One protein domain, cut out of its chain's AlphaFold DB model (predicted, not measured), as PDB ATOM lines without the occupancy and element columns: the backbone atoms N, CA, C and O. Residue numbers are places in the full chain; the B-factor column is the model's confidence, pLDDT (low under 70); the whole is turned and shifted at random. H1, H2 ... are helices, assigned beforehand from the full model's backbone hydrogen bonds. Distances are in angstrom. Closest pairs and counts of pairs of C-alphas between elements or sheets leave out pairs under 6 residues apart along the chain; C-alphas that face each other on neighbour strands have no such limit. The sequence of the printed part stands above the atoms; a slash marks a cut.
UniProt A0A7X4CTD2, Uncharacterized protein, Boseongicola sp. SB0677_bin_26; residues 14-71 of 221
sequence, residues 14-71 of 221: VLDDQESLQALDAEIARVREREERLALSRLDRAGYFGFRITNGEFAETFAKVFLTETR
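This is residues 14 to 71 of the 221 residues of an uncharacterized protein of Boseongicola sp. SB0677_bin_26 (UniProt A0A7X4CTD2). Look first for one long helix, H1, which makes the longest axis; after H1 a short link of 10 residues turns and leads into a shorter helix, H2, which folds back, as an open hook whose two arms stay apart. The printed part has 58 residues with two named helices, H1 then H2, and no named strand; the class is all helix. The whole is extended, with a radius of gyration of the C-alphas of 18.1 A and spans of 55 by 24 by 16 A.

Start from H1, residues 14 to 45, where 26 of 28 O i to N i+4 pairs are within hydrogen-bond range. H2, residues 56 to 68, has every such pair within range. H1 and H2 are apart, with no C-alpha of the one within 8 A of the other.

Find C-alpha 14 at (93.097, 173.209, 183.011); from there H1 runs 46.5 A to C-alpha 45 at (132.715, 183.313, 205.244). H2 runs 18.7 A from C-alpha 56 to C-alpha 68 at (125.375, 199.137, 188.462).

The C-alphas farthest apart, Val 14 and Asn 55, are 55.2 A apart. The printed part has no cut. Mean pLDDT of the printed part is 74.4, with residues 14 to 19, 50 to 54 and 65 to 71 among those under 70.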
ATOM      1  N   VAL A  14      93.697 172.332 181.977       44.56
ATOM      2  CA  VAL A  14      93.097 173.209 183.011       44.56
ATOM      3  C   VAL A  14      93.329 172.682 184.436       44.56
ATOM      4  O   VAL A  14      93.486 173.478 185.359       44.56
ATOM      5  N   LEU A  15      93.387 171.356 184.615       40.72
ATOM      6  CA  LEU A  15      93.781 170.723 185.883       40.72
ATOM      7  C   LEU A  15      95.313 170.697 186.042       40.72
ATOM      8  O   LEU A  15      95.814 170.955 187.133       40.72
ATOM      9  N   ASP A  16      96.039 170.516 184.934       56.25
ATOM     10  CA  ASP A  16      97.506 170.602 184.874       56.25
ATOM     11  C   ASP A  16      98.018 172.006 185.249       56.25
ATOM     12  O   ASP A  16      99.029 172.145 185.921       56.25
ATOM     13  N   ASP A  17      97.283 173.074 184.920       63.62
ATOM     14  CA  ASP A  17      97.689 174.456 185.208       63.62
ATOM     15  C   ASP A  17      97.760 174.781 186.716       63.62
ATOM     16  O   ASP A  17      98.587 175.595 187.137       63.62
ATOM     17  N   GLN A  18      96.871 174.214 187.546       63.31
ATOM     18  CA  GLN A  18      96.890 174.459 188.997       63.31
ATOM     19  C   GLN A  18      97.995 173.659 189.684       63.31
ATOM     20  O   GLN A  18      98.726 174.226 190.498       63.31
ATOM     21  N   GLU A  19      98.150 172.384 189.328       65.44
ATOM     22  CA  GLU A  19      99.238 171.540 189.828       65.44
ATOM     23  C   GLU A  19     100.603 172.062 189.353       65.44
ATOM     24  O   GLU A  19     101.534 172.176 190.150       65.44
ATOM     25  N   SER A  20     100.698 172.513 188.100       73.62
ATOM     26  CA  SER A  20     101.885 173.166 187.537       73.62
ATOM     27  C   SER A  20     102.226 174.476 188.247       73.62
ATOM     28  O   SER A  20     103.399 174.745 188.508       73.62
ATOM     29  N   LEU A  21     101.230 175.297 188.602       77.75
ATOM     30  CA  LEU A  21     101.460 176.527 189.363       77.75
ATOM     31  C   LEU A  21     101.925 176.224 190.793       77.75
ATOM     32  O   LEU A  21     102.876 176.844 191.261       77.75
ATOM     33  N   GLN A  22     101.294 175.263 191.471       82.88
ATOM     34  CA  GLN A  22     101.698 174.847 192.818       82.88
ATOM     35  C   GLN A  22     103.113 174.260 192.825       82.88
ATOM     36  O   GLN A  22     103.911 174.590 193.702       82.88
ATOM     37  N   ALA A  23     103.454 173.446 191.823       83.94
ATOM     38  CA  ALA A  23     104.802 172.920 191.641       83.94
ATOM     39  C   ALA A  23     105.821 174.047 191.410       83.94
ATOM     40  O   ALA A  23     106.895 174.040 192.013       83.94
ATOM     41  N   LEU A  24     105.471 175.049 190.596       83.81
ATOM     42  CA  LEU A  24     106.324 176.206 190.331       83.81
ATOM     43  C   LEU A  24     106.502 177.092 191.576       83.81
ATOM     44  O   LEU A  24     107.614 177.535 191.854       83.81
ATOM     45  N   ASP A  25     105.440 177.319 192.352       85.31
ATOM     46  CA  ASP A  25     105.495 178.064 193.616       85.31
ATOM     47  C   ASP A  25     106.360 177.327 194.656       85.31
ATOM     48  O   ASP A  25     107.192 177.945 195.328       85.31
ATOM     49  N   ALA A  26     106.240 175.998 194.741       87.88
ATOM     50  CA  ALA A  26     107.084 175.168 195.599       87.88
ATOM     51  C   ALA A  26     108.559 175.187 195.157       87.88
ATOM     52  O   ALA A  26     109.458 175.261 195.997       87.88
ATOM     53  N   GLU A  27     108.830 175.153 193.849       86.50
ATOM     54  CA  GLU A  27     110.186 175.262 193.302       86.50
ATOM     55  C   GLU A  27     110.797 176.638 193.596       86.50
ATOM     56  O   GLU A  27     111.938 176.717 194.058       86.50
ATOM     57  N   ILE A  28     110.030 177.719 193.414       85.06
ATOM     58  CA  ILE A  28     110.440 179.086 193.765       85.06
ATOM     59  C   ILE A  28     110.801 179.172 195.248       85.06
ATOM     60  O   ILE A  28     111.868 179.694 195.576       85.06
ATOM     61  N   ALA A  29     109.962 178.636 196.139       88.25
ATOM     62  CA  ALA A  29     110.221 178.646 197.576       88.25
ATOM     63  C   ALA A  29     111.524 177.906 197.927       88.25
ATOM     64  O   ALA A  29     112.381 178.461 198.615       88.25
ATOM     65  N   ARG A  30     111.725 176.697 197.379       91.19
ATOM     66  CA  ARG A  30     112.950 175.905 197.592       91.19
ATOM     67  C   ARG A  30     114.203 176.605 197.071       91.19
ATOM     68  O   ARG A  30     115.235 176.608 197.743       91.19
ATOM     69  N   VAL A  31     114.145 177.171 195.863       87.75
ATOM     70  CA  VAL A  31     115.283 177.890 195.270       87.75
ATOM     71  C   VAL A  31     115.593 179.139 196.084       87.75
ATOM     72  O   VAL A  31     116.759 179.387 196.371       87.75
ATOM     73  N   ARG A  32     114.572 179.886 196.516       88.19
ATOM     74  CA  ARG A  32     114.750 181.074 197.355       88.19
ATOM     75  C   ARG A  32     115.450 180.740 198.668       88.19
ATOM     76  O   ARG A  32     116.466 181.356 198.964       88.19
ATOM     77  N   GLU A  33     114.970 179.736 199.396       89.06
ATOM     78  CA  GLU A  33     115.574 179.298 200.661       89.06
ATOM     79  C   GLU A  33     117.031 178.850 200.470       89.06
ATOM     80  O   GLU A  33     117.929 179.222 201.231       89.06
ATOM     81  N   ARG A  34     117.302 178.078 199.409       88.62
ATOM     82  CA  ARG A  34     118.660 177.637 199.087       88.62
ATOM     83  C   ARG A  34     119.582 178.816 198.783       88.62
ATOM     84  O   ARG A  34     120.691 178.845 199.316       88.62
ATOM     85  N   GLU A  35     119.163 179.730 197.912       84.44
ATOM     86  CA  GLU A  35     119.976 180.879 197.504       84.44
ATOM     87  C   GLU A  35     120.191 181.852 198.668       84.44
ATOM     88  O   GLU A  35     121.304 182.341 198.840       84.44
ATOM     89  N   GLU A  36     119.188 182.064 199.521       86.00
ATOM     90  CA  GLU A  36     119.307 182.869 200.739       86.00
ATOM     91  C   GLU A  36     120.320 182.257 201.711       86.00
ATOM     92  O   GLU A  36     121.266 182.925 202.129       86.00
ATOM     93  N   ARG A  37     120.225 180.950 201.983       89.19
ATOM     94  CA  ARG A  37     121.200 180.239 202.823       89.19
ATOM     95  C   ARG A  37     122.617 180.288 202.245       89.19
ATOM     96  O   ARG A  37     123.583 180.457 202.988       89.19
ATOM     97  N   LEU A  38     122.766 180.126 200.929       85.25
ATOM     98  CA  LEU A  38     124.068 180.222 200.263       85.25
ATOM     99  C   LEU A  38     124.626 181.645 200.314       85.25
ATOM    100  O   LEU A  38     125.826 181.807 200.531       85.25
ATOM    101  N   ALA A  39     123.782 182.662 200.136       82.50
ATOM    102  CA  ALA A  39     124.170 184.059 200.258       82.50
ATOM    103  C   ALA A  39     124.639 184.367 201.682       82.50
ATOM    104  O   ALA A  39     125.754 184.852 201.846       82.50
ATOM    105  N   LEU A  40     123.860 183.992 202.701       83.12
ATOM    106  CA  LEU A  40     124.237 184.151 204.106       83.12
ATOM    107  C   LEU A  40     125.557 183.434 204.420       83.12
ATOM    108  O   LEU A  40     126.460 184.052 204.966       83.12
ATOM    109  N   SER A  41     125.733 182.176 203.995       84.94
ATOM    110  CA  SER A  41     126.987 181.440 204.226       84.94
ATOM    111  C   SER A  41     128.198 182.068 203.525       84.94
ATOM    112  O   SER A  41     129.308 182.026 204.054       84.94
ATOM    113  N   ARG A  42     128.017 182.634 202.325       84.25
ATOM    114  CA  ARG A  42     129.086 183.342 201.605       84.25
ATOM    115  C   ARG A  42     129.434 184.664 202.281       84.25
ATOM    116  O   ARG A  42     130.614 184.967 202.404       84.25
ATOM    117  N   LEU A  43     128.425 185.415 202.716       79.38
ATOM    118  CA  LEU A  43     128.607 186.672 203.439       79.38
ATOM    119  C   LEU A  43     129.321 186.439 204.775       79.38
ATOM    120  O   LEU A  43     130.257 187.163 205.100       79.38
ATOM    121  N   ASP A  44     128.941 185.382 205.488       81.81
ATOM    122  CA  ASP A  44     129.564 184.968 206.743       81.81
ATOM    123  C   ASP A  44     131.030 184.561 206.553       81.81
ATOM    124  O   ASP A  44     131.916 185.121 207.192       81.81
ATOM    125  N   ARG A  45     131.326 183.691 205.575       82.12
ATOM    126  CA  ARG A  45     132.715 183.313 205.244       82.12
ATOM    127  C   ARG A  45     133.580 184.484 204.794       82.12
ATOM    128  O   ARG A  45     134.781 184.475 205.042       82.12
ATOM    129  N   ALA A  46     132.996 185.462 204.113       78.31
ATOM    130  CA  ALA A  46     133.696 186.677 203.715       78.31
ATOM    131  C   ALA A  46     133.815 187.700 204.864       78.31
ATOM    132  O   ALA A  46     134.365 188.779 204.664       78.31
ATOM    133  N   GLY A  47     133.322 187.369 206.063       76.56
ATOM    134  CA  GLY A  47     133.454 188.191 207.261       76.56
ATOM    135  C   GLY A  47     132.527 189.403 207.294       76.56
ATOM    136  O   GLY A  47     132.695 190.258 208.159       76.56
ATOM    137  N   TYR A  48     131.531 189.495 206.403       71.00
ATOM    138  CA  TYR A  48     130.636 190.659 206.333       71.00
ATOM    139  C   TYR A  48     129.804 190.860 207.606       71.00
ATOM    140  O   TYR A  48     129.409 191.986 207.892       71.00
ATOM    141  N   PHE A  49     129.560 189.805 208.389       74.69
ATOM    142  CA  PHE A  49     128.861 189.905 209.677       74.69
ATOM    143  C   PHE A  49     129.793 190.186 210.867       74.69
ATOM    144  O   PHE A  49     129.311 190.482 211.957       74.69
ATOM    145  N   GLY A  50     131.115 190.129 210.672       69.94
ATOM    146  CA  GLY A  50     132.112 190.384 211.717       69.94
ATOM    147  C   GLY A  50     132.448 191.864 211.925       69.94
ATOM    148  O   GLY A  50     133.077 192.211 212.922       69.94
ATOM    149  N   PHE A  51     132.023 192.747 211.015       65.75
ATOM    150  CA  PHE A  51     132.343 194.174 211.052       65.75
ATOM    151  C   PHE A  51     131.078 195.031 210.990       65.75
ATOM    152  O   PHE A  51     130.251 194.891 210.091       65.75
ATOM    153  N   ARG A  52     130.944 195.983 211.920       67.50
ATOM    154  CA  ARG A  52     129.892 197.003 211.869       67.50
ATOM    155  C   ARG A  52     130.397 198.197 211.061       67.50
ATOM    156  O   ARG A  52     131.140 199.025 211.576       67.50
ATOM    157  N   ILE A  53     129.995 198.287 209.796       64.75
ATOM    158  CA  ILE A  53     130.325 199.432 208.939       64.75
ATOM    159  C   ILE A  53     129.409 200.600 209.329       64.75
ATOM    160  O   ILE A  53     128.213 200.575 209.061       64.75
ATOM    161  N   THR A  54     129.958 201.616 209.995       69.88
ATOM    162  CA  THR A  54     129.228 202.830 210.415       69.88
ATOM    163  C   THR A  54     129.478 204.031 209.507       69.88
ATOM    164  O   THR A  54     128.870 205.079 209.708       69.88
ATOM    165  N   ASN A  55     130.370 203.903 208.521       70.06
ATOM    166  CA  ASN A  55     130.798 205.025 207.695       70.06
ATOM    167  C   ASN A  55     129.877 205.192 206.472       70.06
ATOM    168  O   ASN A  55     129.771 204.283 205.644       70.06
ATOM    169  N   GLY A  56     129.209 206.345 206.359       70.19
ATOM    170  CA  GLY A  56     128.195 206.613 205.326       70.19
ATOM    171  C   GLY A  56     128.724 206.509 203.890       70.19
ATOM    172  O   GLY A  56     128.032 205.994 203.014       70.19
ATOM    173  N   GLU A  57     129.986 206.878 203.665       63.75
ATOM    174  CA  GLU A  57     130.648 206.807 202.350       63.75
ATOM    175  C   GLU A  57     130.820 205.368 201.837       63.75
ATOM    176  O   GLU A  57     130.804 205.109 200.629       63.75
ATOM    177  N   PHE A  58     130.942 204.399 202.747       69.25
ATOM    178  CA  PHE A  58     131.087 202.992 202.379       69.25
ATOM    179  C   PHE A  58     129.749 202.403 201.923       69.25
ATOM    180  O   PHE A  58     129.714 201.626 200.970       69.25
ATOM    181  N   ALA A  59     128.642 202.814 202.551       66.88
ATOM    182  CA  ALA A  59     127.296 202.425 202.140       66.88
ATOM    183  C   ALA A  59     126.943 202.986 200.751       66.88
ATOM    184  O   ALA A  59     126.400 202.260 199.918       66.88
ATOM    185  N   GLU A  60     127.313 204.238 200.465       71.25
ATOM    186  CA  GLU A  60     127.122 204.843 199.139       71.25
ATOM    187  C   GLU A  60     127.976 204.175 198.056       71.25
ATOM    188  O   GLU A  60     127.482 203.893 196.960       71.25
ATOM    189  N   THR A  61     129.242 203.881 198.359       69.25
ATOM    190  CA  THR A  61     130.141 203.182 197.428       69.25
ATOM    191  C   THR A  61     129.636 201.770 197.138       69.25
ATOM    192  O   THR A  61     129.568 201.357 195.978       69.25
ATOM    193  N   PHE A  62     129.199 201.050 198.174       70.19
ATOM    194  CA  PHE A  62     128.616 199.720 198.031       70.19
ATOM    195  C   PHE A  62     127.347 199.760 197.172       70.19
ATOM    196  O   PHE A  62     127.228 198.978 196.232       70.19
ATOM    197  N   ALA A  63     126.440 200.713 197.423       69.50
ATOM    198  CA  ALA A  63     125.234 200.901 196.621       69.50
ATOM    199  C   ALA A  63     125.563 201.208 195.150       69.50
ATOM    200  O   ALA A  63     124.995 200.582 194.258       69.50
ATOM    201  N   LYS A  64     126.520 202.105 194.872       70.38
ATOM    202  CA  LYS A  64     126.936 202.428 193.496       70.38
ATOM    203  C   LYS A  64     127.500 201.222 192.748       70.38
ATOM    204  O   LYS A  64     127.132 201.019 191.596       70.38
ATOM    205  N   VAL A  65     128.361 200.425 193.376       68.06
ATOM    206  CA  VAL A  65     129.019 199.281 192.719       68.06
ATOM    207  C   VAL A  65     128.051 198.106 192.544       68.06
ATOM    208  O   VAL A  65     127.951 197.549 191.455       68.06
ATOM    209  N   PHE A  66     127.270 197.759 193.571       66.50
ATOM    210  CA  PHE A  66     126.356 196.611 193.497       66.50
ATOM    211  C   PHE A  66     125.119 196.858 192.623       66.50
ATOM    212  O   PHE A  66     124.595 195.901 192.049       66.50
ATOM    213  N   LEU A  67     124.630 198.102 192.527       64.50
ATOM    214  CA  LEU A  67     123.435 198.433 191.734       64.50
ATOM    215  C   LEU A  67     123.730 198.658 190.245       64.50
ATOM    216  O   LEU A  67     122.802 198.617 189.440       64.50
ATOM    217  N   THR A  68     124.987 198.899 189.867       66.38
ATOM    218  CA  THR A  68     125.375 199.137 188.462       66.38
ATOM    219  C   THR A  68     125.849 197.878 187.741       66.38
ATOM    220  O   THR A  68     125.945 197.867 186.513       66.38
ATOM    221  N   GLU A  69     126.096 196.793 188.473       63.06
ATOM    222  CA  GLU A  69     126.548 195.542 187.886       63.06
ATOM    223  C   GLU A  69     125.400 194.844 187.141       63.06
ATOM    224  O   GLU A  69     124.371 194.471 187.713       63.06
ATOM    225  N   THR A  70     125.566 194.663 185.831       56.62
ATOM    226  CA  THR A  70     124.584 193.983 184.982       56.62
ATOM    227  C   THR A  70     124.581 192.491 185.294       56.62
ATOM    228  O   THR A  70     125.396 191.709 184.806       56.62
ATOM    229  N   ARG A  71     123.647 192.070 186.146       65.19
ATOM    230  CA  ARG A  71     123.529 190.666 186.545       65.19
ATOM    231  C   ARG A  71     122.780 189.861 185.496       65.19
ATOM    232  O   ARG A  71     121.697 190.239 185.050       65.19
TER     233      ARG A  71